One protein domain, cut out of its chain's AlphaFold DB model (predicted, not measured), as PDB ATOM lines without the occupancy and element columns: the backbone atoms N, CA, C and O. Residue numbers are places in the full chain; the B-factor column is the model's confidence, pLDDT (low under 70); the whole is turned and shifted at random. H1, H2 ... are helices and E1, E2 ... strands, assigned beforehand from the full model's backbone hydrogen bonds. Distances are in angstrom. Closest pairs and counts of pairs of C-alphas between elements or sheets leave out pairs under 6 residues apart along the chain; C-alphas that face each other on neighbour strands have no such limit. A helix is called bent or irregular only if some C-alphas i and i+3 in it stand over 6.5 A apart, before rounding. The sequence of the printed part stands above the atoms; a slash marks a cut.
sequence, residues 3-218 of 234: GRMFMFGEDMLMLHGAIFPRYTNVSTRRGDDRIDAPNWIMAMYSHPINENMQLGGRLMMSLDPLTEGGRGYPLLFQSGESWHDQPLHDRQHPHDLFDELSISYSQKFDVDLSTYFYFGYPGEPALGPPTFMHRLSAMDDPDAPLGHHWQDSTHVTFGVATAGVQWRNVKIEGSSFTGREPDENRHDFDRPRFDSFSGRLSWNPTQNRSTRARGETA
ATOM      1  N   GLY A   3      16.481  37.267  21.649       92.75
ATOM      2  CA  GLY A   3      16.337  37.871  22.972       92.75
ATOM      3  C   GLY A   3      16.389  39.392  22.905       92.75
ATOM      4  O   GLY A   3      17.138  39.958  22.109       92.75
ATOM      5  N   ARG A   4      15.592  40.062  23.736       96.62
ATOM      6  CA  ARG A   4      15.579  41.518  23.860       96.62
ATOM      7  C   ARG A   4      15.421  41.928  25.314       96.62
ATOM      8  O   ARG A   4      14.500  41.488  25.991       96.62
ATOM      9  N   MET A   5      16.315  42.803  25.755       97.69
ATOM     10  CA  MET A   5      16.288  43.406  27.081       97.69
ATOM     11  C   MET A   5      15.667  44.803  27.011       97.69
ATOM     12  O   MET A   5      15.950  45.577  26.094       97.69
ATOM     13  N   PHE A   6      14.833  45.111  27.993       98.00
ATOM     14  CA  PHE A   6      14.188  46.394  28.211       98.00
ATOM     15  C   PHE A   6      14.518  46.864  29.624       98.00
ATOM     16  O   PHE A   6      14.470  46.076  30.565       98.00
ATOM     17  N   MET A   7      14.842  48.148  29.756       98.06
ATOM     18  CA  MET A   7      15.108  48.790  31.040       98.06
ATOM     19  C   MET A   7      13.988  49.784  31.337       98.06
ATOM     20  O   MET A   7      13.664  50.613  30.481       98.06
ATOM     21  N   PHE A   8      13.430  49.728  32.542       96.12
ATOM     22  CA  PHE A   8      12.409  50.655  33.030       96.12
ATOM     23  C   PHE A   8      12.896  51.279  34.341       96.12
ATOM     24  O   PHE A   8      12.569  50.827  35.430       96.12
ATOM     25  N   GLY A   9      13.746  52.303  34.238       95.69
ATOM     26  CA  GLY A   9      14.479  52.799  35.404       95.69
ATOM     27  C   GLY A   9      15.477  51.748  35.888       95.69
ATOM     28  O   GLY A   9      16.374  51.374  35.133       95.69
ATOM     29  N   GLU A  10      15.315  51.283  37.124       95.62
ATOM     30  CA  GLU A  10      16.154  50.230  37.716       95.62
ATOM     31  C   GLU A  10      15.655  48.810  37.399       95.62
ATOM     32  O   GLU A  10      16.391  47.839  37.577       95.62
ATOM     33  N   ASP A  11      14.428  48.684  36.889       97.88
ATOM     34  CA  ASP A  11      13.854  47.406  36.491       97.88
ATOM     35  C   ASP A  11      14.412  46.923  35.155       97.88
ATOM     36  O   ASP A  11      14.606  47.699  34.213       97.88
ATOM     37  N   MET A  12      14.580  45.608  35.044       98.38
ATOM     38  CA  MET A  12      14.956  44.936  33.807       98.38
ATOM     39  C   MET A  12      13.909  43.888  33.441       98.38
ATOM     40  O   MET A  12      13.531  43.060  34.267       98.38
ATOM     41  N   LEU A  13      13.467  43.910  32.185       98.31
ATOM     42  CA  LEU A  13      12.677  42.850  31.571       98.31
ATOM     43  C   LEU A  13      13.430  42.304  30.361       98.31
ATOM     44  O   LEU A  13      13.724  43.040  29.422       98.31
ATOM     45  N   MET A  14      13.686  41.005  30.337       97.88
ATOM     46  CA  MET A  14      14.239  40.312  29.184       97.88
ATOM     47  C   MET A  14      13.191  39.374  28.607       97.88
ATOM     48  O   MET A  14      12.682  38.505  29.306       97.88
ATOM     49  N   LEU A  15      12.886  39.548  27.327       97.25
ATOM     50  CA  LEU A  15      12.080  38.613  26.556       97.25
ATOM     51  C   LEU A  15      13.008  37.753  25.710       97.25
ATOM     52  O   LEU A  15      13.942  38.271  25.097       97.25
ATOM     53  N   HIS A  16      12.756  36.456  25.667       94.25
ATOM     54  CA  HIS A  16      13.569  35.478  24.965       94.25
ATOM     55  C   HIS A  16      12.674  34.397  24.372       94.25
ATOM     56  O   HIS A  16      11.697  34.025  24.997       94.25
ATOM     57  N   GLY A  17      12.957  33.900  23.175       93.50
ATOM     58  CA  GLY A  17      12.103  32.874  22.585       93.50
ATOM     59  C   GLY A  17      12.603  32.332  21.262       93.50
ATOM     60  O   GLY A  17      13.532  32.874  20.640       93.50
ATOM     61  N   ALA A  18      11.956  31.262  20.822       93.56
ATOM     62  CA  ALA A  18      12.180  30.645  19.528       93.56
ATOM     63  C   ALA A  18      10.908  29.950  19.022       93.56
ATOM     64  O   ALA A  18      10.037  29.568  19.796       93.56
ATOM     65  N   ILE A  19      10.827  29.799  17.702       94.69
ATOM     66  CA  ILE A  19       9.835  28.981  17.008       94.69
ATOM     67  C   ILE A  19      10.527  28.352  15.803       94.69
ATOM     68  O   ILE A  19      11.265  29.043  15.094       94.69
ATOM     69  N   PHE A  20      10.285  27.064  15.572       94.38
ATOM     70  CA  PHE A  20      10.949  26.300  14.517       94.38
ATOM     71  C   PHE A  20       9.949  25.605  13.586       94.38
ATOM     72  O   PHE A  20       9.799  24.390  13.656       94.38
ATOM     73  N   PRO A  21       9.266  26.336  12.684       94.88
ATOM     74  CA  PRO A  21       8.359  25.718  11.725       94.88
ATOM     75  C   PRO A  21       9.133  24.809  10.772       94.88
ATOM     76  O   PRO A  21      10.072  25.259  10.106       94.88
ATOM     77  N   ARG A  22       8.735  23.543  10.681       94.50
ATOM     78  CA  ARG A  22       9.434  22.548   9.865       94.50
ATOM     79  C   ARG A  22       8.513  21.430   9.386       94.50
ATOM     80  O   ARG A  22       7.368  21.297   9.808       94.50
ATOM     81  N   TYR A  23       9.047  20.639   8.459       94.31
ATOM     82  CA  TYR A  23       8.497  19.348   8.067       94.31
ATOM     83  C   TYR A  23       9.526  18.265   8.384       94.31
ATOM     84  O   TYR A  23      10.649  18.298   7.872       94.31
ATOM     85  N   THR A  24       9.127  17.315   9.216       92.44
ATOM     86  CA  THR A  24       9.933  16.188   9.666       92.44
ATOM     87  C   THR A  24       9.486  14.939   8.915       92.44
ATOM     88  O   THR A  24       8.293  14.662   8.834       92.44
ATOM     89  N   ASN A  25      10.427  14.164   8.369       94.06
ATOM     90  CA  ASN A  25      10.138  12.864   7.758       94.06
ATOM     91  C   ASN A  25      11.154  11.823   8.232       94.06
ATOM     92  O   ASN A  25      12.296  11.784   7.769       94.06
ATOM     93  N   VAL A  26      10.725  10.960   9.151       92.50
ATOM     94  CA  VAL A  26      11.543   9.867   9.676       92.50
ATOM     95  C   VAL A  26      11.157   8.570   8.962       92.50
ATOM     96  O   VAL A  26      10.338   7.791   9.440       92.50
ATOM     97  N   SER A  27      11.777   8.311   7.811       90.88
ATOM     98  CA  SER A  27      11.491   7.156   6.940       90.88
ATOM     99  C   SER A  27      11.984   5.803   7.502       90.88
ATOM    100  O   SER A  27      12.832   5.130   6.915       90.88
ATOM    101  N   THR A  28      11.460   5.371   8.653       92.06
ATOM    102  CA  THR A  28      11.744   4.062   9.269       92.06
ATOM    103  C   THR A  28      10.459   3.396   9.770       92.06
ATOM    104  O   THR A  28       9.425   4.041   9.874       92.06
ATOM    105  N   ARG A  29      10.507   2.107  10.144       92.00
ATOM    106  CA  ARG A  29       9.334   1.391  10.698       92.00
ATOM    107  C   ARG A  29       8.797   1.979  12.011       92.00
ATOM    108  O   ARG A  29       7.657   1.699  12.357       92.00
ATOM    109  N   ARG A  30       9.642   2.698  12.754       92.94
ATOM    110  CA  ARG A  30       9.323   3.344  14.039       92.94
ATOM    111  C   ARG A  30       9.106   4.854  13.901       92.94
ATOM    112  O   ARG A  30       8.702   5.493  14.861       92.94
ATOM    113  N   GLY A  31       9.425   5.414  12.735       91.06
ATOM    114  CA  GLY A  31       9.310   6.839  12.470       91.06
ATOM    115  C   GLY A  31       7.926   7.228  11.972       91.06
ATOM    116  O   GLY A  31       7.037   6.393  11.820       91.06
ATOM    117  N   ASP A  32       7.765   8.521  11.739       94.38
ATOM    118  CA  ASP A  32       6.533   9.145  11.276       94.38
ATOM    119  C   ASP A  32       6.909  10.451  10.550       94.38
ATOM    120  O   ASP A  32       8.078  10.869  10.582       94.38
ATOM    121  N   ASP A  33       5.952  11.087   9.884       93.81
ATOM    122  CA  ASP A  33       6.146  12.382   9.242       93.81
ATOM    123  C   ASP A  33       5.145  13.428   9.734       93.81
ATOM    124  O   ASP A  33       4.025  13.120  10.145       93.81
ATOM    125  N   ARG A  34       5.583  14.690   9.789       93.50
ATOM    126  CA  ARG A  34       4.791  15.751  10.411       93.50
ATOM    127  C   ARG A  34       5.218  17.148   9.976       93.50
ATOM    128  O   ARG A  34       6.395  17.402   9.763       93.50
ATOM    129  N   ILE A  35       4.247  18.056   9.881       94.56
ATOM    130  CA  ILE A  35       4.497  19.500   9.964       94.56
ATOM    131  C   ILE A  35       4.334  19.903  11.425       94.56
ATOM    132  O   ILE A  35       3.274  19.666  12.012       94.56
ATOM    133  N   ASP A  36       5.379  20.484  11.988       93.94
ATOM    134  CA  ASP A  36       5.457  20.873  13.389       93.94
ATOM    135  C   ASP A  36       6.168  22.226  13.541       93.94
ATOM    136  O   ASP A  36       6.746  22.760  12.585       93.94
ATOM    137  N   ALA A  37       6.032  22.836  14.714       95.50
ATOM    138  CA  ALA A  37       6.669  24.098  15.048       95.50
ATOM    139  C   ALA A  37       6.976  24.193  16.554       95.50
ATOM    140  O   ALA A  37       6.373  25.040  17.226       95.50
ATOM    141  N   PRO A  38       7.938  23.401  17.074       93.69
ATOM    142  CA  PRO A  38       8.373  23.504  18.460       93.69
ATOM    143  C   PRO A  38       8.714  24.948  18.808       93.69
ATOM    144  O   PRO A  38       9.391  25.653  18.039       93.69
ATOM    145  N   ASN A  39       8.195  25.416  19.935       94.44
ATOM    146  CA  ASN A  39       8.287  26.820  20.291       94.44
ATOM    147  C   ASN A  39       8.256  27.049  21.800       94.44
ATOM    148  O   ASN A  39       7.756  26.241  22.575       94.44
ATOM    149  N   TRP A  40       8.791  28.196  22.198       94.38
ATOM    150  CA  TRP A  40       8.727  28.679  23.570       94.38
ATOM    151  C   TRP A  40       8.997  30.182  23.611       94.38
ATOM    152  O   TRP A  40       9.712  30.752  22.773       94.38
ATOM    153  N   ILE A  41       8.444  30.830  24.628       95.94
ATOM    154  CA  ILE A  41       8.724  32.214  24.987       95.94
ATOM    155  C   ILE A  41       8.976  32.303  26.485       95.94
ATOM    156  O   ILE A  41       8.274  31.708  27.291       95.94
ATOM    157  N   MET A  42       9.980  33.081  26.854       96.50
ATOM    158  CA  MET A  42      10.396  33.331  28.216       96.50
ATOM    159  C   MET A  42      10.456  34.834  28.481       96.50
ATOM    160  O   MET A  42      10.994  35.607  27.686       96.50
ATOM    161  N   ALA A  43       9.936  35.244  29.632       97.75
ATOM    162  CA  ALA A  43      10.077  36.576  30.187       97.75
ATOM    163  C   ALA A  43      10.811  36.488  31.529       97.75
ATOM    164  O   ALA A  43      10.428  35.716  32.402       97.75
ATOM    165  N   MET A  44      11.855  37.292  31.701       97.94
ATOM    166  CA  MET A  44      12.621  37.398  32.940       97.94
ATOM    167  C   MET A  44      12.568  38.839  33.428       97.94
ATOM    168  O   MET A  44      13.071  39.739  32.760       97.94
ATOM    169  N   TYR A  45      11.958  39.050  34.583       98.31
ATOM    170  CA  TYR A  45      11.869  40.336  35.253       98.31
ATOM    171  C   TYR A  45      12.839  40.386  36.433       98.31
ATOM    172  O   TYR A  45      13.002  39.404  37.157       98.31
ATOM    173  N   SER A  46      13.465  41.535  36.647       98.00
ATOM    174  CA  SER A  46      14.345  41.794  37.778       98.00
ATOM    175  C   SER A  46      14.108  43.199  38.311       98.00
ATOM    176  O   SER A  46      14.203  44.161  37.552       98.00
ATOM    177  N   HIS A  47      13.894  43.298  39.619       97.69
ATOM    178  CA  HIS A  47      13.697  44.541  40.352       97.69
ATOM    179  C   HIS A  47      14.677  44.612  41.533       97.69
ATOM    180  O   HIS A  47      14.569  43.796  42.459       97.69
ATOM    181  N   PRO A  48      15.647  45.540  41.538       97.62
ATOM    182  CA  PRO A  48      16.438  45.813  42.729       97.62
ATOM    183  C   PRO A  48      15.563  46.542  43.759       97.62
ATOM    184  O   PRO A  48      15.021  47.606  43.494       97.62
ATOM    185  N   ILE A  49      15.429  45.967  44.953       97.38
ATOM    186  CA  ILE A  49      14.689  46.593  46.062       97.38
ATOM    187  C   ILE A  49      15.572  47.650  46.741       97.38
ATOM    188  O   ILE A  49      15.093  48.674  47.221       97.38
ATOM    189  N   ASN A  50      16.872  47.365  46.830       96.19
ATOM    190  CA  ASN A  50      17.931  48.263  47.283       96.19
ATOM    191  C   ASN A  50      19.291  47.687  46.843       96.19
ATOM    192  O   ASN A  50      19.352  46.672  46.154       96.19
ATOM    193  N   GLU A  51      20.389  48.292  47.295       94.62
ATOM    194  CA  GLU A  51      21.763  47.886  46.955       94.62
ATOM    195  C   GLU A  51      22.092  46.414  47.285       94.62
ATOM    196  O   GLU A  51      22.974  45.817  46.662       94.62
ATOM    197  N   ASN A  52      21.371  45.810  48.234       96.75
ATOM    198  CA  ASN A  52      21.630  44.466  48.745       96.75
ATOM    199  C   ASN A  52      20.531  43.450  48.426       96.75
ATOM    200  O   ASN A  52      20.740  42.266  48.682       96.75
ATOM    201  N   MET A  53      19.375  43.869  47.908       98.06
ATOM    202  CA  MET A  53      18.198  43.014  47.745       98.06
ATOM    203  C   MET A  53      17.640  43.100  46.329       98.06
ATOM    204  O   MET A  53      17.480  44.189  45.784       98.06
ATOM    205  N   GLN A  54      17.272  41.955  45.759       98.06
ATOM    206  CA  GLN A  54      16.705  41.877  44.416       98.06
ATOM    207  C   GLN A  54      15.563  40.866  44.371       98.06
ATOM    208  O   GLN A  54      15.697  39.741  44.861       98.06
ATOM    209  N   LEU A  55      14.463  41.273  43.743       98.25
ATOM    210  CA  LEU A  55      13.352  40.418  43.361       98.25
ATOM    211  C   LEU A  55      13.503  40.019  41.890       98.25
ATOM    212  O   LEU A  55      13.840  40.848  41.047       98.25
ATOM    213  N   GLY A  56      13.234  38.760  41.576       98.19
ATOM    214  CA  GLY A  56      13.180  38.250  40.213       98.19
ATOM    215  C   GLY A  56      11.859  37.545  39.948       98.19
ATOM    216  O   GLY A  56      11.316  36.898  40.840       98.19
ATOM    217  N   GLY A  57      11.363  37.641  38.723       97.94
ATOM    218  CA  GLY A  57      10.223  36.869  38.237       97.94
ATOM    219  C   GLY A  57      10.573  36.210  36.912       97.94
ATOM    220  O   GLY A  57      11.263  36.821  36.094       97.94
ATOM    221  N   ARG A  58      10.125  34.978  36.689       97.44
ATOM    222  CA  ARG A  58      10.275  34.304  35.396       97.44
ATOM    223  C   ARG A  58       8.949  33.701  34.969       97.44
ATOM    224  O   ARG A  58       8.184  33.207  35.793       97.44
ATOM    225  N   LEU A  59       8.701  33.772  33.674       97.12
ATOM    226  CA  LEU A  59       7.588  33.132  32.997       97.12
ATOM    227  C   LEU A  59       8.153  32.427  31.771       97.12
ATOM    228  O   LEU A  59       8.868  33.067  31.003       97.12
ATOM    229  N   MET A  60       7.812  31.164  31.572       96.50
ATOM    230  CA  MET A  60       8.025  30.441  30.328       96.50
ATOM    231  C   MET A  60       6.706  29.820  29.887       96.50
ATOM    232  O   MET A  60       5.974  29.259  30.701       96.50
ATOM    233  N   MET A  61       6.394  29.978  28.607       96.50
ATOM    234  CA  MET A  61       5.182  29.464  27.989       96.50
ATOM    235  C   MET A  61       5.501  28.839  26.639       96.50
ATOM    236  O   MET A  61       6.382  29.331  25.923       96.50
ATOM    237  N   SER A  62       4.702  27.853  26.253       95.38
ATOM    238  CA  SER A  62       4.755  27.230  24.939       95.38
ATOM    239  C   SER A  62       3.382  27.198  24.263       95.38
ATOM    240  O   SER A  62       2.336  27.079  24.897       95.38
ATOM    241  N   LEU A  63       3.375  27.326  22.937       95.81
ATOM    242  CA  LEU A  63       2.215  27.061  22.085       95.81
ATOM    243  C   LEU A  63       2.280  25.662  21.455       95.81
ATOM    244  O   LEU A  63       1.470  25.362  20.576       95.81
ATOM    245  N   ASP A  64       3.189  24.797  21.911       94.19
ATOM    246  CA  ASP A  64       3.267  23.385  21.519       94.19
ATOM    247  C   ASP A  64       1.918  22.644  21.620       94.19
ATOM    248  O   ASP A  64       1.600  21.878  20.707       94.19
ATOM    249  N   PRO A  65       1.035  22.907  22.607       92.81
ATOM    250  CA  PRO A  65      -0.290  22.281  22.629       92.81
ATOM    251  C   PRO A  65      -1.125  22.559  21.366       92.81
ATOM    252  O   PRO A  65      -1.971  21.749  20.987       92.81
ATOM    253  N   LEU A  66      -0.874  23.689  20.691       91.50
ATOM    254  CA  LEU A  66      -1.540  24.082  19.448       91.50
ATOM    255  C   LEU A  66      -0.798  23.598  18.195       91.50
ATOM    256  O   LEU A  66      -1.452  23.237  17.217       91.50
ATOM    257  N   THR A  67       0.538  23.613  18.192       92.81
ATOM    258  CA  THR A  67       1.347  23.259  17.008       92.81
ATOM    259  C   THR A  67       1.622  21.755  16.916       92.81
ATOM    260  O   THR A  67       1.532  21.161  15.840       92.81
ATOM    261  N   GLU A  68       1.866  21.115  18.056       92.19
ATOM    262  CA  GLU A  68       2.260  19.710  18.174       92.19
ATOM    263  C   GLU A  68       1.080  18.800  18.530       92.19
ATOM    264  O   GLU A  68       1.013  17.630  18.124       92.19
ATOM    265  N   GLY A  69       0.092  19.337  19.247       89.62
ATOM    266  CA  GLY A  69      -0.986  18.548  19.839       89.62
ATOM    267  C   GLY A  69      -0.459  17.485  20.814       89.62
ATOM    268  O   GLY A  69       0.739  17.337  21.031       89.62
ATOM    269  N   GLY A  70      -1.355  16.685  21.389       89.19
ATOM    270  CA  GLY A  70      -0.988  15.814  22.513       89.19
ATOM    271  C   GLY A  70       0.042  14.715  22.220       89.19
ATOM    272  O   GLY A  70       0.835  14.358  23.082       89.19
ATOM    273  N   ARG A  71       0.087  14.195  20.985       89.75
ATOM    274  CA  ARG A  71       1.044  13.140  20.593       89.75
ATOM    275  C   ARG A  71       2.444  13.685  20.270       89.75
ATOM    276  O   ARG A  71       3.336  12.890  19.966       89.75
ATOM    277  N   GLY A  72       2.616  15.008  20.230       92.56
ATOM    278  CA  GLY A  72       3.889  15.647  19.915       92.56
ATOM    279  C   GLY A  72       4.407  15.382  18.494       92.56
ATOM    280  O   GLY A  72       3.636  15.048  17.574       92.56
ATOM    281  N   TYR A  73       5.726  15.463  18.314       93.12
ATOM    282  CA  TYR A  73       6.394  15.279  17.021       93.12
ATOM    283  C   TYR A  73       7.309  14.041  16.980       93.12
ATOM    284  O   TYR A  73       7.748  13.555  18.024       93.12
ATOM    285  N   PRO A  74       7.569  13.472  15.785       94.38
ATOM    286  CA  PRO A  74       8.399  12.279  15.638       94.38
ATOM    287  C   PRO A  74       9.865  12.587  15.956       94.38
ATOM    288  O   PRO A  74      10.466  13.446  15.316       94.38
ATOM    289  N   LEU A  75      10.456  11.855  16.900       92.88
ATOM    290  CA  LEU A  75      11.871  11.971  17.249       92.88
ATOM    291  C   LEU A  75      12.371  10.628  17.800       92.88
ATOM    292  O   LEU A  75      12.069  10.247  18.929       92.88
ATOM    293  N   LEU A  76      13.093   9.868  16.970       92.69
ATOM    294  CA  LEU A  76      13.498   8.498  17.306       92.69
ATOM    295  C   LEU A  76      14.305   8.436  18.605       92.69
ATOM    296  O   LEU A  76      15.140   9.297  18.867       92.69
ATOM    297  N   PHE A  77      14.100   7.352  19.355       91.19
ATOM    298  CA  PHE A  77      14.738   7.066  20.644       91.19
ATOM    299  C   PHE A  77      14.349   7.995  21.798       91.19
ATOM    300  O   PHE A  77      14.800   7.745  22.914       91.19
ATOM    301  N   GLN A  78      13.497   8.999  21.570       90.44
ATOM    302  CA  GLN A  78      12.881   9.726  22.675       90.44
ATOM    303  C   GLN A  78      11.886   8.849  23.427       90.44
ATOM    304  O   GLN A  78      11.215   7.980  22.854       90.44
ATOM    305  N   SER A  79      11.811   9.108  24.724       85.19
ATOM    306  CA  SER A  79      10.896   8.495  25.675       85.19
ATOM    307  C   SER A  79      10.611   9.504  26.773       85.19
ATOM    308  O   SER A  79      11.556  10.133  27.241       85.19
ATOM    309  N   GLY A  80       9.370   9.593  27.225       80.12
ATOM    310  CA  GLY A  80       8.977  10.509  28.292       80.12
ATOM    311  C   GLY A  80       7.487  10.788  28.219       80.12
ATOM    312  O   GLY A  80       6.900  10.662  27.144       80.12
ATOM    313  N   GLU A  81       6.887  11.126  29.355       86.75
ATOM    314  CA  GLU A  81       5.465  11.458  29.483       86.75
ATOM    315  C   GLU A  81       4.482  10.474  28.798       86.75
ATOM    316  O   GLU A  81       4.816   9.336  28.444       86.75
ATOM    317  N   SER A  82       3.213  10.869  28.674       89.56
ATOM    318  CA  SER A  82       2.160  10.048  28.077       89.56
ATOM    319  C   SER A  82       1.228  10.829  27.160       89.56
ATOM    320  O   SER A  82       1.150  12.056  27.195       89.56
ATOM    321  N   TRP A  83       0.515  10.079  26.322       91.12
ATOM    322  CA  TRP A  83      -0.629  10.561  25.564       91.12
ATOM    323  C   TRP A  83      -1.716   9.484  25.499       91.12
ATOM    324  O   TRP A  83      -1.450   8.369  25.038       91.12
ATOM    325  N   HIS A  84      -2.937   9.812  25.933       92.06
ATOM    326  CA  HIS A  84      -4.027   8.859  26.162       92.06
ATOM    327  C   HIS A  84      -3.603   7.688  27.066       92.06
ATOM    328  O   HIS A  84      -3.811   6.519  26.722       92.06
ATOM    329  N   ASP A  85      -2.949   8.000  28.189       89.31
ATOM    330  CA  ASP A  85      -2.431   7.031  29.168       89.31
ATOM    331  C   ASP A  85      -1.400   6.032  28.598       89.31
ATOM    332  O   ASP A  85      -1.109   4.998  29.209       89.31
ATOM    333  N   GLN A  86      -0.838   6.305  27.418       89.31
ATOM    334  CA  GLN A  86       0.219   5.497  26.811       89.31
ATOM    335  C   GLN A  86       1.543   6.262  26.829       89.31
ATOM    336  O   GLN A  86       1.568   7.401  26.359       89.31
ATOM    337  N   PRO A  87       2.645   5.660  27.311       89.25
ATOM    338  CA  PRO A  87       3.958   6.287  27.249       89.25
ATOM    339  C   PRO A  87       4.329   6.671  25.818       89.25
ATOM    340  O   PRO A  87       4.152   5.870  24.890       89.25
ATOM    341  N   LEU A  88       4.864   7.876  25.634       90.25
ATOM    342  CA  LEU A  88       5.392   8.265  24.333       90.25
ATOM    343  C   LEU A  88       6.746   7.596  24.102       90.25
ATOM    344  O   LEU A  88       7.591   7.473  24.988       90.25
ATOM    345  N   HIS A  89       6.934   7.136  22.872       91.56
ATOM    346  CA  HIS A  89       8.150   6.485  22.419       91.56
ATOM    347  C   HIS A  89       8.386   6.854  20.955       91.56
ATOM    348  O   HIS A  89       7.435   6.903  20.171       91.56
ATOM    349  N   ASP A  90       9.645   7.120  20.601       93.56
ATOM    350  CA  ASP A  90      10.046   7.681  19.300       93.56
ATOM    351  C   ASP A  90       9.376   9.018  18.965       93.56
ATOM    352  O   ASP A  90       9.225   9.392  17.796       93.56
ATOM    353  N   ARG A  91       8.942   9.731  20.002       92.81
ATOM    354  CA  ARG A  91       8.245  11.005  19.916       92.81
ATOM    355  C   ARG A  91       8.666  11.887  21.075       92.81
ATOM    356  O   ARG A  91       8.815  11.389  22.187       92.81
ATOM    357  N   GLN A  92       8.818  13.173  20.797       92.62
ATOM    358  CA  GLN A  92       8.936  14.194  21.828       92.62
ATOM    359  C   GLN A  92       7.535  14.695  22.172       92.62
ATOM    360  O   GLN A  92       6.753  14.965  21.259       92.62
ATOM    361  N   HIS A  93       7.211  14.784  23.461       92.50
ATOM    362  CA  HIS A  93       5.943  15.346  23.929       92.50
ATOM    363  C   HIS A  93       5.910  16.876  23.730       92.50
ATOM    364  O   HIS A  93       6.972  17.499  23.657       92.50
ATOM    365  N   PRO A  94       4.718  17.489  23.612       93.31
ATOM    366  CA  PRO A  94       4.599  18.943  23.667       93.31
ATOM    367  C   PRO A  94       4.935  19.458  25.069       93.31
ATOM    368  O   PRO A  94       4.638  18.790  26.055       93.31
ATOM    369  N   HIS A  95       5.473  20.666  25.155       92.75
ATOM    370  CA  HIS A  95       5.491  21.415  26.408       92.75
ATOM    371  C   HIS A  95       4.073  21.779  26.874       92.75
ATOM    372  O   HIS A  95       3.127  21.816  26.072       92.75
ATOM    373  N   ASP A  96       3.929  22.079  28.164       92.62
ATOM    374  CA  ASP A  96       2.690  22.642  28.687       92.62
ATOM    375  C   ASP A  96       2.567  24.111  28.270       92.62
ATOM    376  O   ASP A  96       3.531  24.783  27.903       92.62
ATOM    377  N   LEU A  97       1.357  24.668  28.326       94.75
ATOM    378  CA  LEU A  97       1.164  26.092  28.040       94.75
ATOM    379  C   LEU A  97       2.006  26.981  28.972       94.75
ATOM    380  O   LEU A  97       2.421  28.071  28.571       94.75
ATOM    381  N   PHE A  98       2.237  26.527  30.204       95.25
ATOM    382  CA  PHE A  98       3.097  27.167  31.190       95.25
ATOM    383  C   PHE A  98       4.187  26.186  31.611       95.25
ATOM    384  O   PHE A  98       3.896  25.221  32.303       95.25
ATOM    385  N   ASP A  99       5.429  26.483  31.251       92.88
ATOM    386  CA  ASP A  99       6.603  25.651  31.552       92.88
ATOM    387  C   ASP A  99       7.406  26.192  32.740       92.88
ATOM    388  O   ASP A  99       8.076  25.455  33.459       92.88
ATOM    389  N   GLU A 100       7.305  27.498  33.007       95.38
ATOM    390  CA  GLU A 100       7.850  28.112  34.215       95.38
ATOM    391  C   GLU A 100       6.958  29.276  34.656       95.38
ATOM    392  O   GLU A 100       6.614  30.150  33.867       95.38
ATOM    393  N   LEU A 101       6.634  29.337  35.942       97.19
ATOM    394  CA  LEU A 101       6.107  30.525  36.599       97.19
ATOM    395  C   LEU A 101       6.761  30.618  37.970       97.19
ATOM    396  O   LEU A 101       6.397  29.893  38.899       97.19
ATOM    397  N   SER A 102       7.748  31.499  38.091       97.56
ATOM    398  CA  SER A 102       8.590  31.543  39.275       97.56
ATOM    399  C   SER A 102       8.860  32.946  39.791       97.56
ATOM    400  O   SER A 102       8.850  33.944  39.067       97.56
ATOM    401  N   ILE A 103       9.113  33.001  41.093       98.19
ATOM    402  CA  ILE A 103       9.564  34.184  41.809       98.19
ATOM    403  C   ILE A 103      10.832  33.839  42.572       98.19
ATOM    404  O   ILE A 103      10.987  32.746  43.120       98.19
ATOM    405  N   SER A 104      11.752  34.790  42.627       98.25
ATOM    406  CA  SER A 104      12.971  34.671  43.407       98.25
ATOM    407  C   SER A 104      13.244  35.936  44.194       98.25
ATOM    408  O   SER A 104      12.895  37.041  43.787       98.25
ATOM    409  N   TYR A 105      13.888  35.758  45.335       98.38
ATOM    410  CA  TYR A 105      14.383  36.834  46.171       98.38
ATOM    411  C   TYR A 105      15.825  36.525  46.534       98.38
ATOM    412  O   TYR A 105      16.136  35.404  46.935       98.38
ATOM    413  N   SER A 106      16.706  37.509  46.408       98.00
ATOM    414  CA  SER A 106      18.107  37.374  46.797       98.00
ATOM    415  C   SER A 106      18.545  38.532  47.674       98.00
ATOM    416  O   SER A 106      18.077  39.660  47.511       98.00
ATOM    417  N   GLN A 107      19.441  38.234  48.611       98.06
ATOM    418  CA  GLN A 107      19.971  39.202  49.556       98.06
ATOM    419  C   GLN A 107      21.474  39.009  49.758       98.06
ATOM    420  O   GLN A 107      21.942  37.896  49.997       98.06
ATOM    421  N   LYS A 108      22.225  40.106  49.688       97.50
ATOM    422  CA  LYS A 108      23.652  40.187  50.015       97.50
ATOM    423  C   LYS A 108      23.857  40.714  51.438       97.50
ATOM    424  O   LYS A 108      23.045  41.484  51.948       97.50
ATOM    425  N   PHE A 109      24.955  40.293  52.060       96.50
ATOM    426  CA  PHE A 109      25.381  40.665  53.408       96.50
ATOM    427  C   PHE A 109      26.878  41.027  53.415       96.50
ATOM    428  O   PHE A 109      27.630  40.579  52.550       96.50
ATOM    429  N   ASP A 110      27.331  41.760  54.436       88.94
ATOM    430  CA  ASP A 110      28.670  42.382  54.504       88.94
ATOM    431  C   ASP A 110      29.869  41.407  54.523       88.94
ATOM    432  O   ASP A 110      31.011  41.813  54.319       88.94
ATOM    433  N   VAL A 111      29.644  40.112  54.772       91.00
ATOM    434  CA  VAL A 111      30.703  39.103  55.008       91.00
ATOM    435  C   VAL A 111      30.921  38.149  53.826       91.00
ATOM    436  O   VAL A 111      31.127  36.948  54.019       91.00
ATOM    437  N   ASP A 112      30.855  38.674  52.597       92.88
ATOM    438  CA  ASP A 112      30.874  37.891  51.345       92.88
ATOM    439  C   ASP A 112      29.808  36.781  51.334       92.88
ATOM    440  O   ASP A 112      30.009  35.687  50.793       92.88
ATOM    441  N   LEU A 113      28.688  37.045  52.002       97.31
ATOM    442  CA  LEU A 113      27.590  36.111  52.172       97.31
ATOM    443  C   LEU A 113      26.398  36.613  51.366       97.31
ATOM    444  O   LEU A 113      26.068  37.796  51.386       97.31
ATOM    445  N   SER A 114      25.727  35.706  50.675       97.62
ATOM    446  CA  SER A 114      24.432  35.981  50.067       97.62
ATOM    447  C   SER A 114      23.519  34.775  50.181       97.62
ATOM    448  O   SER A 114      23.977  33.632  50.252       97.62
ATOM    449  N   THR A 115      22.224  35.037  50.216       98.00
ATOM    450  CA  THR A 115      21.186  34.015  50.208       98.00
ATOM    451  C   THR A 115      20.230  34.268  49.060       98.00
ATOM    452  O   THR A 115      20.100  35.393  48.570       98.00
ATOM    453  N   TYR A 116      19.557  33.212  48.619       97.50
ATOM    454  CA  TYR A 116      18.429  33.349  47.718       97.50
ATOM    455  C   TYR A 116      17.351  32.318  48.027       97.50
ATOM    456  O   TYR A 116      17.632  31.225  48.527       97.50
ATOM    457  N   PHE A 117      16.126  32.688  47.693       98.19
ATOM    458  CA  PHE A 117      14.951  31.839  47.715       98.19
ATOM    459  C   PHE A 117      14.314  31.875  46.333       98.19
ATOM    460  O   PHE A 117      14.296  32.921  45.685       98.19
ATOM    461  N   TYR A 118      13.814  30.735  45.887       98.06
ATOM    462  CA  TYR A 118      13.133  30.559  44.614       98.06
ATOM    463  C   TYR A 118      11.899  29.695  44.844       98.06
ATOM    464  O   TYR A 118      11.962  28.692  45.559       98.06
ATOM    465  N   PHE A 119      10.786  30.091  44.244       98.06
ATOM    466  CA  PHE A 119       9.565  29.307  44.211       98.06
ATOM    467  C   PHE A 119       9.041  29.274  42.781       98.06
ATOM    468  O   PHE A 119       8.878  30.333  42.177       98.06
ATOM    469  N   GLY A 120       8.779  28.076  42.267       97.00
ATOM    470  CA  GLY A 120       8.256  27.839  40.927       97.00
ATOM    471  C   GLY A 120       7.013  26.958  40.964       97.00
ATOM    472  O   GLY A 120       6.955  25.976  41.710       97.00
ATOM    473  N   TYR A 121       6.015  27.310  40.163       96.38
ATOM    474  CA  TYR A 121       4.822  26.504  39.949       96.38
ATOM    475  C   TYR A 121       4.269  26.762  38.544       96.38
ATOM    476  O   TYR A 121       3.329  27.545  38.433       96.38
ATOM    477  N   PRO A 122       4.840  26.160  37.486       94.88
ATOM    478  CA  PRO A 122       5.991  25.240  37.473       94.88
ATOM    479  C   PRO A 122       7.364  25.931  37.569       94.88
ATOM    480  O   PRO A 122       7.460  27.160  37.544       94.88
ATOM    481  N   GLY A 123       8.438  25.157  37.746       92.44
ATOM    482  CA  GLY A 123       9.809  25.672  37.730       92.44
ATOM    483  C   GLY A 123      10.898  24.605  37.846       92.44
ATOM    484  O   GLY A 123      10.618  23.410  37.823       92.44
ATOM    485  N   GLU A 124      12.147  25.051  38.013       91.56
ATOM    486  CA  GLU A 124      13.345  24.198  37.951       91.56
ATOM    487  C   GLU A 124      13.994  24.021  39.344       91.56
ATOM    488  O   GLU A 124      14.434  25.006  39.953       91.56
ATOM    489  N   PRO A 125      14.101  22.789  39.886       91.88
ATOM    490  CA  PRO A 125      14.810  22.539  41.137       91.88
ATOM    491  C   PRO A 125      16.330  22.612  40.948       91.88
ATOM    492  O   PRO A 125      16.871  22.419  39.860       91.88
ATOM    493  N   ALA A 126      17.073  22.804  42.042       90.31
ATOM    494  CA  ALA A 126      18.538  22.754  42.057       90.31
ATOM    495  C   ALA A 126      19.055  21.311  41.905       90.31
ATOM    496  O   ALA A 126      19.643  20.743  42.828       90.31
ATOM    497  N   LEU A 127      18.809  20.706  40.748       84.62
ATOM    498  CA  LEU A 127      19.115  19.316  40.457       84.62
ATOM    499  C   LEU A 127      19.794  19.167  39.096       84.62
ATOM    500  O   LEU A 127      20.984  18.845  39.043       84.62
ATOM    501  N   GLY A 128      19.064  19.450  38.020       77.19
ATOM    502  CA  GLY A 128      19.535  19.281  36.652       77.19
ATOM    503  C   GLY A 128      20.620  20.283  36.229       77.19
ATOM    504  O   GLY A 128      20.912  21.271  36.926       77.19
ATOM    505  N   PRO A 129      21.284  20.033  35.088       78.75
ATOM    506  CA  PRO A 129      21.856  21.113  34.302       78.75
ATOM    507  C   PRO A 129      20.729  22.038  33.803       78.75
ATOM    508  O   PRO A 129      19.600  21.574  33.676       78.75
ATOM    509  N   PRO A 130      21.037  23.298  33.443       80.44
ATOM    510  CA  PRO A 130      20.053  24.165  32.798       80.44
ATOM    511  C   PRO A 130      19.429  23.461  31.592       80.44
ATOM    512  O   PRO A 130      20.179  22.831  30.829       80.44
ATOM    513  N   THR A 131      18.117  23.595  31.399       84.25
ATOM    514  CA  THR A 131      17.380  22.988  30.280       84.25
ATOM    515  C   THR A 131      18.085  23.214  28.951       84.25
ATOM    516  O   THR A 131      18.606  24.306  28.694       84.25
ATOM    517  N   PHE A 132      18.120  22.189  28.095       83.56
ATOM    518  CA  PHE A 132      18.824  22.232  26.813       83.56
ATOM    519  C   PHE A 132      18.476  23.465  25.970       83.56
ATOM    520  O   PHE A 132      19.384  24.043  25.375       83.56
ATOM    521  N   MET A 133      17.216  23.915  26.001       84.56
ATOM    522  CA  MET A 133      16.734  25.094  25.275       84.56
ATOM    523  C   MET A 133      17.496  26.376  25.616       84.56
ATOM    524  O   MET A 133      17.570  27.274  24.789       84.56
ATOM    525  N   HIS A 134      18.104  26.484  26.799       83.25
ATOM    526  CA  HIS A 134      18.880  27.661  27.205       83.25
ATOM    527  C   HIS A 134      20.379  27.540  26.911       83.25
ATOM    528  O   HIS A 134      21.162  28.430  27.253       83.25
ATOM    529  N   ARG A 135      20.819  26.434  26.303       85.44
ATOM    530  CA  ARG A 135      22.230  26.199  25.989       85.44
ATOM    531  C   ARG A 135      22.546  26.790  24.620       85.44
ATOM    532  O   ARG A 135      21.829  26.557  23.656       85.44
ATOM    533  N   LEU A 136      23.682  27.479  24.508       82.69
ATOM    534  CA  LEU A 136      24.151  28.037  23.229       82.69
ATOM    535  C   LEU A 136      24.268  26.975  22.124       82.69
ATOM    536  O   LEU A 136      24.067  27.282  20.956       82.69
ATOM    537  N   SER A 137      24.561  25.724  22.487       83.31
ATOM    538  CA  SER A 137      24.626  24.604  21.545       83.31
ATOM    539  C   SER A 137      23.279  24.238  20.914       83.31
ATOM    540  O   SER A 137      23.284  23.581  19.885       83.31
ATOM    541  N   ALA A 138      22.155  24.638  21.517       83.62
ATOM    542  CA  ALA A 138      20.801  24.361  21.035       83.62
ATOM    543  C   ALA A 138      20.163  25.568  20.318       83.62
ATOM    544  O   ALA A 138      18.982  25.544  19.994       83.62
ATOM    545  N   MET A 139      20.918  26.651  20.081       84.12
ATOM    546  CA  MET A 139      20.366  27.928  19.599       84.12
ATOM    547  C   MET A 139      19.595  27.814  18.271       84.12
ATOM    548  O   MET A 139      18.602  28.527  18.071       84.12
ATOM    549  N   ASP A 140      20.066  26.915  17.407       84.88
ATOM    550  CA  ASP A 140      19.529  26.629  16.075       84.88
ATOM    551  C   ASP A 140      19.135  25.145  15.923       84.88
ATOM    552  O   ASP A 140      18.965  24.671  14.800       84.88
ATOM    553  N   ASP A 141      19.011  24.412  17.037       86.69
ATOM    554  CA  ASP A 141      18.573  23.013  17.039       86.69
ATOM    555  C   ASP A 141      17.077  22.946  17.385       86.69
ATOM    556  O   ASP A 141      16.689  23.320  18.496       86.69
ATOM    557  N   PRO A 142      16.218  22.527  16.441       87.81
ATOM    558  CA  PRO A 142      14.789  22.400  16.688       87.81
ATOM    559  C   PRO A 142      14.419  21.142  17.492       87.81
ATOM    560  O   PRO A 142      13.261  21.009  17.884       87.81
ATOM    561  N   ASP A 143      15.354  20.210  17.710       89.38
ATOM    562  CA  ASP A 143      15.092  18.943  18.389       89.38
ATOM    563  C   ASP A 143      15.598  18.911  19.831       89.38
ATOM    564  O   ASP A 143      16.660  19.433  20.179       89.38
ATOM    565  N   ALA A 144      14.840  18.225  20.688       89.50
ATOM    566  CA  ALA A 144      15.296  17.909  22.028       89.50
ATOM    567  C   ALA A 144      16.431  16.870  21.959       89.50
ATOM    568  O   ALA A 144      16.310  15.860  21.254       89.50
ATOM    569  N   PRO A 145      17.534  17.047  22.706       89.12
ATOM    570  CA  PRO A 145      18.582  16.041  22.773       89.12
ATOM    571  C   PRO A 145      18.047  14.764  23.431       89.12
ATOM    572  O   PRO A 145      17.218  14.818  24.335       89.12
ATOM    573  N   LEU A 146      18.595  13.605  23.057       86.88
ATOM    574  CA  LEU A 146      18.188  12.305  23.624       86.88
ATOM    575  C   LEU A 146      18.279  12.244  25.156       86.88
ATOM    576  O   LEU A 146      17.542  11.514  25.805       86.88
ATOM    577  N   GLY A 147      19.205  13.004  25.744       84.25
ATOM    578  CA  GLY A 147      19.378  13.067  27.191       84.25
ATOM    579  C   GLY A 147      18.350  13.931  27.921       84.25
ATOM    580  O   GLY A 147      18.456  14.012  29.138       84.25
ATOM    581  N   HIS A 148      17.412  14.585  27.226       86.06
ATOM    582  CA  HIS A 148      16.507  15.572  27.814       86.06
ATOM    583  C   HIS A 148      15.733  15.003  29.017       86.06
ATOM    584  O   HIS A 148      15.922  15.407  30.164       86.06
ATOM    585  N   HIS A 149      14.987  13.931  28.772       83.00
ATOM    586  CA  HIS A 149      14.190  13.253  29.794       83.00
ATOM    587  C   HIS A 149      14.998  12.646  30.949       83.00
ATOM    588  O   HIS A 149      14.483  12.407  32.037       83.00
ATOM    589  N   TRP A 150      16.296  12.448  30.723       78.00
ATOM    590  CA  TRP A 150      17.214  11.759  31.627       78.00
ATOM    591  C   TRP A 150      18.077  12.718  32.452       78.00
ATOM    592  O   TRP A 150      18.732  12.311  33.413       78.00
ATOM    593  N   GLN A 151      18.186  13.980  32.034       81.06
ATOM    594  CA  GLN A 151      19.127  14.931  32.622       81.06
ATOM    595  C   GLN A 151      18.441  16.198  33.114       81.06
ATOM    596  O   GLN A 151      18.834  16.697  34.167       81.06
ATOM    597  N   ASP A 152      17.461  16.721  32.379       79.44
ATOM    598  CA  ASP A 152      16.835  18.017  32.648       79.44
ATOM    599  C   ASP A 152      15.298  18.012  32.516       79.44
ATOM    600  O   ASP A 152      14.695  19.077  32.427       79.44
ATOM    601  N   SER A 153      14.638  16.850  32.612       81.31
ATOM    602  CA  SER A 153      13.163  16.734  32.663       81.31
ATOM    603  C   SER A 153      12.527  17.537  33.799       81.31
ATOM    604  O   SER A 153      11.471  18.133  33.629       81.31
ATOM    605  N   THR A 154      13.201  17.646  34.947       82.62
ATOM    606  CA  THR A 154      12.681  18.360  36.134       82.62
ATOM    607  C   THR A 154      12.479  19.874  35.961       82.62
ATOM    608  O   THR A 154      12.072  20.544  36.903       82.62
ATOM    609  N   HIS A 155      12.782  20.448  34.795       82.88
ATOM    610  CA  HIS A 155      12.691  21.892  34.569       82.88
ATOM    611  C   HIS A 155      11.262  22.446  34.471       82.88
ATOM    612  O   HIS A 155      11.076  23.640  34.698       82.88
ATOM    613  N   VAL A 156      10.276  21.592  34.178       85.50
ATOM    614  CA  VAL A 156       8.837  21.932  34.111       85.50
ATOM    615  C   VAL A 156       8.061  21.407  35.317       85.50
ATOM    616  O   VAL A 156       6.854  21.194  35.280       85.50
ATOM    617  N   THR A 157       8.741  21.153  36.435       88.31
ATOM    618  CA  THR A 157       8.089  20.542  37.588       88.31
ATOM    619  C   THR A 157       7.097  21.498  38.254       88.31
ATOM    620  O   THR A 157       7.442  22.584  38.728       88.31
ATOM    621  N   PHE A 158       5.856  21.035  38.416       90.31
ATOM    622  CA  PHE A 158       4.817  21.736  39.162       90.31
ATOM    623  C   PHE A 158       5.040  21.636  40.674       90.31
ATOM    624  O   PHE A 158       4.659  20.674  41.348       90.31
ATOM    625  N   GLY A 159       5.647  22.684  41.222       94.25
ATOM    626  CA  GLY A 159       5.889  22.851  42.648       94.25
ATOM    627  C   GLY A 159       7.353  22.614  42.959       94.25
ATOM    628  O   GLY A 159       7.788  21.476  43.123       94.25
ATOM    629  N   VAL A 160       8.087  23.715  43.060       96.25
ATOM    630  CA  VAL A 160       9.502  23.756  43.407       96.25
ATOM    631  C   VAL A 160       9.712  24.861  44.425       96.25
ATOM    632  O   VAL A 160       9.280  25.995  44.233       96.25
ATOM    633  N   ALA A 161      10.409  24.539  45.506       97.69
ATOM    634  CA  ALA A 161      10.906  25.510  46.463       97.69
ATOM    635  C   ALA A 161      12.396  25.263  46.666       97.69
ATOM    636  O   ALA A 161      12.796  24.178  47.091       97.69
ATOM    637  N   THR A 162      13.211  26.274  46.388       97.81
ATOM    638  CA  THR A 162      14.666  26.203  46.496       97.81
ATOM    639  C   THR A 162      15.171  27.308  47.403       97.81
ATOM    640  O   THR A 162      14.757  28.463  47.305       97.81
ATOM    641  N   ALA A 163      16.108  26.959  48.275       98.12
ATOM    642  CA  ALA A 163      16.875  27.916  49.051       98.12
ATOM    643  C   ALA A 163      18.361  27.670  48.821       98.12
ATOM    644  O   ALA A 163      18.810  26.526  48.696       98.12
ATOM    645  N   GLY A 164      19.141  28.744  48.796       97.62
ATOM    646  CA  GLY A 164      20.582  28.627  48.697       97.62
ATOM    647  C   GLY A 164      21.329  29.704  49.453       97.62
ATOM    648  O   GLY A 164      20.834  30.802  49.700       97.62
ATOM    649  N   VAL A 165      22.560  29.358  49.802       97.81
ATOM    650  CA  VAL A 165      23.520  30.224  50.471       97.81
ATOM    651  C   VAL A 165      24.841  30.171  49.717       97.81
ATOM    652  O   VAL A 165      25.318  29.103  49.332       97.81
ATOM    653  N   GLN A 166      25.426  31.335  49.485       97.50
ATOM    654  CA  GLN A 166      26.745  31.501  48.896       97.50
ATOM    655  C   GLN A 166      27.615  32.224  49.911       97.50
ATOM    656  O   GLN A 166      27.311  33.353  50.285       97.50
ATOM    657  N   TRP A 167      28.718  31.599  50.307       97.06
ATOM    658  CA  TRP A 167      29.756  32.237  51.101       97.06
ATOM    659  C   TRP A 167      31.066  32.205  50.327       97.06
ATOM    660  O   TRP A 167      31.589  31.130  50.019       97.06
ATOM    661  N   ARG A 168      31.590  33.387  49.988       94.56
ATOM    662  CA  ARG A 168      32.794  33.548  49.161       94.56
ATOM    663  C   ARG A 168      32.681  32.725  47.873       94.56
ATOM    664  O   ARG A 168      31.886  33.042  46.996       94.56
ATOM    665  N   ASN A 169      33.431  31.633  47.770       95.12
ATOM    666  CA  ASN A 169      33.513  30.751  46.611       95.12
ATOM    667  C   ASN A 169      32.748  29.423  46.753       95.12
ATOM    668  O   ASN A 169      32.883  28.560  45.885       95.12
ATOM    669  N   VAL A 170      31.959  29.243  47.816       96.62
ATOM    670  CA  VAL A 170      31.149  28.040  48.056       96.62
ATOM    671  C   VAL A 170      29.661  28.378  47.999       96.62
ATOM    672  O   VAL A 170      29.198  29.249  48.732       96.62
ATOM    673  N   LYS A 171      28.912  27.657  47.158       97.25
ATOM    674  CA  LYS A 171      27.448  27.717  47.055       97.25
ATOM    675  C   LYS A 171      26.832  26.400  47.494       97.25
ATOM    676  O   LYS A 171      27.236  25.355  46.986       97.25
ATOM    677  N   ILE A 172      25.826  26.458  48.355       97.12
ATOM    678  CA  ILE A 172      24.988  25.315  48.719       97.12
ATOM    679  C   ILE A 172      23.546  25.664  48.384       97.12
ATOM    680  O   ILE A 172      23.076  26.753  48.708       97.12
ATOM    681  N   GLU A 173      22.857  24.744  47.725       97.56
ATOM    682  CA  GLU A 173      21.468  24.885  47.300       97.56
ATOM    683  C   GLU A 173      20.714  23.613  47.674       97.56
ATOM    684  O   GLU A 173      21.255  22.514  47.540       97.56
ATOM    685  N   GLY A 174      19.477  23.761  48.136       97.19
ATOM    686  CA  GLY A 174      18.581  22.653  48.443       97.19
ATOM    687  C   GLY A 174      17.192  22.935  47.895       97.19
ATOM    688  O   GLY A 174      16.728  24.073  47.979       97.19
ATOM    689  N   SER A 175      16.548  21.918  47.325       96.81
ATOM    690  CA  SER A 175      15.195  22.033  46.773       96.81
ATOM    691  C   SER A 175      14.271  20.964  47.328       96.81
ATOM    692  O   SER A 175      14.691  19.829  47.530       96.81
ATOM    693  N   SER A 176      13.009  21.332  47.526       96.44
ATOM    694  CA  SER A 176      11.885  20.405  47.636       96.44
ATOM    695  C   SER A 176      11.006  20.586  46.406       96.44
ATOM    696  O   SER A 176      10.718  21.721  46.020       96.44
ATOM    697  N   PHE A 177      10.627  19.487  45.764       94.75
ATOM    698  CA  PHE A 177       9.910  19.518  44.497       94.75
ATOM    699  C   PHE A 177       9.008  18.297  44.299       94.75
ATOM    700  O   PHE A 177       9.055  17.331  45.063       94.75
ATOM    701  N   THR A 178       8.159  18.362  43.282       92.25
ATOM    702  CA  THR A 178       7.307  17.257  42.825       92.25
ATOM    703  C   THR A 178       8.111  16.349  41.885       92.25
ATOM    704  O   THR A 178       8.374  16.717  40.750       92.25
ATOM    705  N   GLY A 179       8.544  15.168  42.331       86.19
ATOM    706  CA  GLY A 179       9.443  14.309  41.539       86.19
ATOM    707  C   GLY A 179       8.720  13.475  40.489       86.19
ATOM    708  O   GLY A 179       8.640  12.264  40.644       86.19
ATOM    709  N   ARG A 180       8.144  14.114  39.473       83.06
ATOM    710  CA  ARG A 180       7.538  13.480  38.291       83.06
ATOM    711  C   ARG A 180       7.360  14.518  37.187       83.06
ATOM    712  O   ARG A 180       7.253  15.708  37.488       83.06
ATOM    713  N   GLU A 181       7.327  14.053  35.945       84.88
ATOM    714  CA  GLU A 181       6.928  14.873  34.798       84.88
ATOM    715  C   GLU A 181       5.433  15.247  34.897       84.88
ATOM    716  O   GLU A 181       4.690  14.533  35.593       84.88
ATOM    717  N   PRO A 182       5.007  16.357  34.263       86.94
ATOM    718  CA  PRO A 182       3.599  16.724  34.155       86.94
ATOM    719  C   PRO A 182       2.741  15.626  33.517       86.94
ATOM    720  O   PRO A 182       3.243  14.708  32.858       86.94
ATOM    721  N   ASP A 183       1.432  15.695  33.745       89.00
ATOM    722  CA  ASP A 183       0.483  14.828  33.060       89.00
ATOM    723  C   ASP A 183       0.221  15.264  31.600       89.00
ATOM    724  O   ASP A 183       0.881  16.136  31.040       89.00
ATOM    725  N   GLU A 184      -0.680  14.571  30.903       89.00
ATOM    726  CA  GLU A 184      -0.925  14.824  29.480       89.00
ATOM    727  C   GLU A 184      -1.828  16.040  29.190       89.00
ATOM    728  O   GLU A 184      -2.029  16.385  28.017       89.00
ATOM    729  N   ASN A 185      -2.369  16.696  30.222       91.69
ATOM    730  CA  ASN A 185      -3.223  17.873  30.109       91.69
ATOM    731  C   ASN A 185      -2.380  19.151  30.023       91.69
ATOM    732  O   ASN A 185      -1.932  19.733  30.999       91.69
ATOM    733  N   ARG A 186      -2.219  19.663  28.804       92.94
ATOM    734  CA  ARG A 186      -1.227  20.713  28.516       92.94
ATOM    735  C   ARG A 186      -1.621  22.144  28.871       92.94
ATOM    736  O   ARG A 186      -1.024  23.100  28.373       92.94
ATOM    737  N   HIS A 187      -2.703  22.327  29.618       92.25
ATOM    738  CA  HIS A 187      -3.341  23.637  29.789       92.25
ATOM    739  C   HIS A 187      -3.635  24.009  31.238       92.25
ATOM    740  O   HIS A 187      -3.940  25.175  31.506       92.25
ATOM    741  N   ASP A 188      -3.598  23.053  32.154       91.56
ATOM    742  CA  ASP A 188      -3.816  23.265  33.573       91.56
ATOM    743  C   ASP A 188      -2.495  23.261  34.349       91.56
ATOM    744  O   ASP A 188      -1.410  23.370  33.787       91.56
ATOM    745  N   PHE A 189      -2.618  23.315  35.673       93.75
ATOM    746  CA  PHE A 189      -1.486  23.286  36.580       93.75
ATOM    747  C   PHE A 189      -1.583  22.018  37.409       93.75
ATOM    748  O   PHE A 189      -2.507  21.869  38.219       93.75
ATOM    749  N   ASP A 190      -0.593  21.147  37.264       91.25
ATOM    750  CA  ASP A 190      -0.543  19.895  38.001       91.25
ATOM    751  C   ASP A 190      -0.479  20.128  39.506       91.25
ATOM    752  O   ASP A 190      -0.023  21.154  40.019       91.25
ATOM    753  N   ARG A 191      -0.934  19.139  40.273       93.38
ATOM    754  CA  ARG A 191      -0.948  19.249  41.731       93.38
ATOM    755  C   ARG A 191       0.480  19.201  42.302       93.38
ATOM    756  O   ARG A 191       1.113  18.145  42.212       93.38
ATOM    757  N   PRO A 192       0.930  20.227  43.050       93.69
ATOM    758  CA  PRO A 192       2.244  20.210  43.671       93.69
ATOM    759  C   PRO A 192       2.252  19.245  44.862       93.69
ATOM    760  O   PRO A 192       1.358  19.275  45.717       93.69
ATOM    761  N   ARG A 193       3.244  18.352  44.911       92.75
ATOM    762  CA  ARG A 193       3.358  17.299  45.935       92.75
ATOM    763  C   ARG A 193       4.518  17.499  46.899       92.75
ATOM    764  O   ARG A 193       4.380  17.061  48.037       92.75
ATOM    765  N   PHE A 194       5.601  18.163  46.480       93.69
ATOM    766  CA  PHE A 194       6.792  18.385  47.321       93.69
ATOM    767  C   PHE A 194       7.299  17.094  47.993       93.69
ATOM    768  O   PHE A 194       7.625  17.064  49.178       93.69
ATOM    769  N   ASP A 195       7.310  16.001  47.235       93.56
ATOM    770  CA  ASP A 195       7.618  14.648  47.712       93.56
ATOM    771  C   ASP A 195       9.067  14.220  47.442       93.56
ATOM    772  O   ASP A 195       9.470  13.117  47.813       93.56
ATOM    773  N   SER A 196       9.842  15.092  46.800       93.25
ATOM    774  CA  SER A 196      11.203  14.832  46.355       93.25
ATOM    775  C   SER A 196      12.131  15.976  46.756       93.25
ATOM    776  O   SER A 196      11.698  17.114  46.957       93.25
ATOM    777  N   PHE A 197      13.415  15.667  46.918       94.44
ATOM    778  CA  PHE A 197      14.417  16.595  47.435       94.44
ATOM    779  C   PHE A 197      15.716  16.509  46.645       94.44
ATOM    780  O   PHE A 197      16.138  15.426  46.247       94.44
ATOM    781  N   SER A 198      16.384  17.643  46.457       94.44
ATOM    782  CA  SER A 198      17.716  17.693  45.853       94.44
ATOM    783  C   SER A 198      18.642  18.640  46.599       94.44
ATOM    784  O   SER A 198      18.206  19.568  47.283       94.44
ATOM    785  N   GLY A 199      19.943  18.405  46.451       94.56
ATOM    786  CA  GLY A 199      20.994  19.274  46.953       94.56
ATOM    787  C   GLY A 199      22.095  19.465  45.920       94.56
ATOM    788  O   GLY A 199      22.469  18.527  45.212       94.56
ATOM    789  N   ARG A 200      22.652  20.677  45.860       94.25
ATOM    790  CA  ARG A 200      23.761  21.033  44.972       94.25
ATOM    791  C   ARG A 200      24.821  21.829  45.721       94.25
ATOM    792  O   ARG A 200      24.525  22.831  46.366       94.25
ATOM    793  N   LEU A 201      26.072  21.394  45.596       94.81
ATOM    794  CA  LEU A 201      27.259  22.080  46.098       94.81
ATOM    795  C   LEU A 201      28.084  22.554  44.904       94.81
ATOM    796  O   LEU A 201      28.433  21.751  44.040       94.81
ATOM    797  N   SER A 202      28.418  23.841  44.859       94.75
ATOM    798  CA  SER A 202      29.376  24.398  43.897       94.75
ATOM    799  C   SER A 202      30.547  25.034  44.639       94.75
ATOM    800  O   SER A 202      30.343  25.781  45.593       94.75
ATOM    801  N   TRP A 203      31.769  24.757  44.193       96.12
ATOM    802  CA  TRP A 203      32.992  25.300  44.770       96.12
ATOM    803  C   TRP A 203      33.915  25.827  43.674       96.12
ATOM    804  O   TRP A 203      34.352  25.071  42.809       96.12
ATOM    805  N   ASN A 204      34.225  27.123  43.738       96.38
ATOM    806  CA  ASN A 204      35.030  27.830  42.740       96.38
ATOM    807  C   ASN A 204      36.321  28.388  43.373       96.38
ATOM    808  O   ASN A 204      36.423  29.595  43.607       96.38
ATOM    809  N   PRO A 205      37.313  27.544  43.722       93.06
ATOM    810  CA  PRO A 205      38.482  27.958  44.504       93.06
ATOM    811  C   PRO A 205      39.311  29.073  43.862       93.06
ATOM    812  O   PRO A 205      39.960  29.837  44.572       93.06
ATOM    813  N   THR A 206      39.292  29.165  42.533       94.06
ATOM    814  CA  THR A 206      39.982  30.197  41.748       94.06
ATOM    815  C   THR A 206      39.106  30.594  40.562       94.06
ATOM    816  O   THR A 206      38.149  29.891  40.250       94.06
ATOM    817  N   GLN A 207      39.470  31.659  39.847       90.25
ATOM    818  CA  GLN A 207      38.742  32.105  38.649       90.25
ATOM    819  C   GLN A 207      38.666  31.042  37.537       90.25
ATOM    820  O   GLN A 207      37.726  31.063  36.752       90.25
ATOM    821  N   ASN A 208      39.608  30.090  37.503       94.00
ATOM    822  CA  ASN A 208      39.729  29.098  36.428       94.00
ATOM    823  C   ASN A 208      39.445  27.662  36.892       94.00
ATOM    824  O   ASN A 208      39.791  26.719  36.190       94.00
ATOM    825  N   ARG A 209      38.897  27.466  38.098       91.75
ATOM    826  CA  ARG A 209      38.596  26.127  38.628       91.75
ATOM    827  C   ARG A 209      37.227  26.119  39.274       91.75
ATOM    828  O   ARG A 209      36.988  26.906  40.188       91.75
ATOM    829  N   SER A 210      36.387  25.184  38.852       92.31
ATOM    830  CA  SER A 210      35.053  24.963  39.400       92.31
ATOM    831  C   SER A 210      34.790  23.477  39.585       92.31
ATOM    832  O   SER A 210      35.041  22.694  38.672       92.31
ATOM    833  N   THR A 211      34.209  23.111  40.721       93.06
ATOM    834  CA  THR A 211      33.700  21.763  40.978       93.06
ATOM    835  C   THR A 211      32.249  21.856  41.416       93.06
ATOM    836  O   THR A 211      31.890  22.718  42.221       93.06
ATOM    837  N   ARG A 212      31.407  20.949  40.918       89.88
ATOM    838  CA  ARG A 212      30.004  20.844  41.316       89.88
ATOM    839  C   ARG A 212      29.645  19.399  41.634       89.88
ATOM    840  O   ARG A 212      29.956  18.503  40.859       89.88
ATOM    841  N   ALA A 213      28.951  19.205  42.748       90.00
ATOM    842  CA  ALA A 213      28.347  17.937  43.135       90.00
ATOM    843  C   ALA A 213      26.841  18.134  43.336       90.00
ATOM    844  O   ALA A 213      26.406  19.199  43.780       90.00
ATOM    845  N   ARG A 214      26.047  17.116  43.002       87.69
ATOM    846  CA  ARG A 214      24.596  17.091  43.218       87.69
ATOM    847  C   ARG A 214      24.158  15.728  43.736       87.69
ATOM    848  O   ARG A 214      24.830  14.734  43.465       87.69
ATOM    849  N   GLY A 215      23.038  15.701  44.443       85.69
ATOM    850  CA  GLY A 215      22.364  14.481  44.868       85.69
ATOM    851  C   GLY A 215      20.871  14.729  45.035       85.69
ATOM    852  O   GLY A 215      20.449  15.871  45.225       85.69
ATOM    853  N   GLU A 216      20.088  13.663  44.969       84.56
ATOM    854  CA  GLU A 216      18.635  13.719  45.081       84.56
ATOM    855  C   GLU A 216      18.075  12.548  45.879       84.56
ATOM    856  O   GLU A 216      18.729  11.530  46.114       84.56
ATOM    857  N   THR A 217      16.836  12.711  46.313       81.44
ATOM    858  CA  THR A 217      15.977  11.651  46.816       81.44
ATOM    859  C   THR A 217      14.592  11.912  46.249       81.44
ATOM    860  O   THR A 217      13.944  12.883  46.635       81.44
ATOM    861  N   ALA A 218      14.166  11.070  45.312       72.38
ATOM    862  CA  ALA A 218      12.871  11.187  44.655       72.38
ATOM    863  C   ALA A 218      11.864  10.173  45.217       72.38
ATOM    864  O   ALA A 218      12.224   9.049  45.593       72.38
TER     865      ALA A 218
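Overview. This is residues 3 to 218 of the 234 residues of an uncharacterized protein of Verrucomicrobia bacterium (UniProt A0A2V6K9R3). Picture a large ten-strand sheet curled like part of a barrel and left open, with edge strands E1 and E14 apart. At one end of its strands sit two small hairpins, E3 with E4 and the bent E7 with E8, and residues 123 to 131 of a long unnamed stretch run through the hollow of the curl. The printed part has 216 residues with fourteen named strands and three four-residue helices, in the order E1 to E6, H1, E7 to E10, H2, H3, E11 to E14; the class is mostly strand. The large sheet is antiparallel throughout, in the order E1, E2, E5, E6, E9, E10, E11, E12, E13, E14. The whole is compact, with a radius of gyration of the C-alphas of 18.7 A, yet elongated, spanning 62 by 40 by 38 A.

Along the chain. Find C-alpha 3 at (16.337, 37.871, 22.972), where E1, residues 3 to 8, begins; E2 is 11 to 19. Look next for E5, 39 to 50, 35.8 A long, E6, 53 to 61, and E9, 98 to 109, 34.2 A long and starting at (3.097, 27.167, 31.190). E10 is 113 to 120, E11 160 to 167, E12 170 to 177, E13 196 to 206, 32.9 A long, and E14 209 to 217, ending at (15.977, 11.651, 46.816). Find also the two sheets of two strands each: E3, 22 to 25, with E4, 33 to 36, and E7, 73 to 83, with E8, 86 to 92. The helices are H1, 64 to 67, H2, 148 to 151, and H3, 153 to 156; H3 is irregular, but only just, with C-alphas 153 and 156 6.9 A apart.

Arrangement. Start inside the twisted sheet, where E6 and E9 are antiparallel at 169 degrees, with N 56 and O 104 2.8 A apart. Toward one edge, the hairpin E5 and E6 has N 43 and O 59 at 2.8 A. Toward the other, E11 to E14 form a meander, each strand the antiparallel neighbour of the one before; look at N 173 and O 200, 2.9 A, between E12 and E13. E2 runs on into E3 at 39 degrees and E4 into E5 at 36 degrees; in the hairpin E3 and E4, N 24 and O 34 are 2.8 A apart. E7 bends by 134 degrees at residue 76, and in its hairpin with E8, N 75 and O 90 are 2.9 A apart. H1 is only just on the large sheet, with 5 pairs of C-alphas within 10 A, and only grazes it. H3 only grazes it too, with residues 154 to 156; its closest C-alpha pair with E9 is Val 156 and Asp 99, 5.0 A. H2 is not on the sheet. The helices are too short for an O i to N i+4 pair; the one O i to N i+3 pair is within hydrogen-bond range in H1 and H2, but 0 of 1 in H3.

Size, cuts and confidence. The two C-alphas farthest apart, of Arg 29 and Asp 110, are 63.0 A apart. The printed part has no cut. Look for long links at 121 to 147 and 178 to 195. The mean pLDDT of the printed part is 92.4, and no printed residue is under 70.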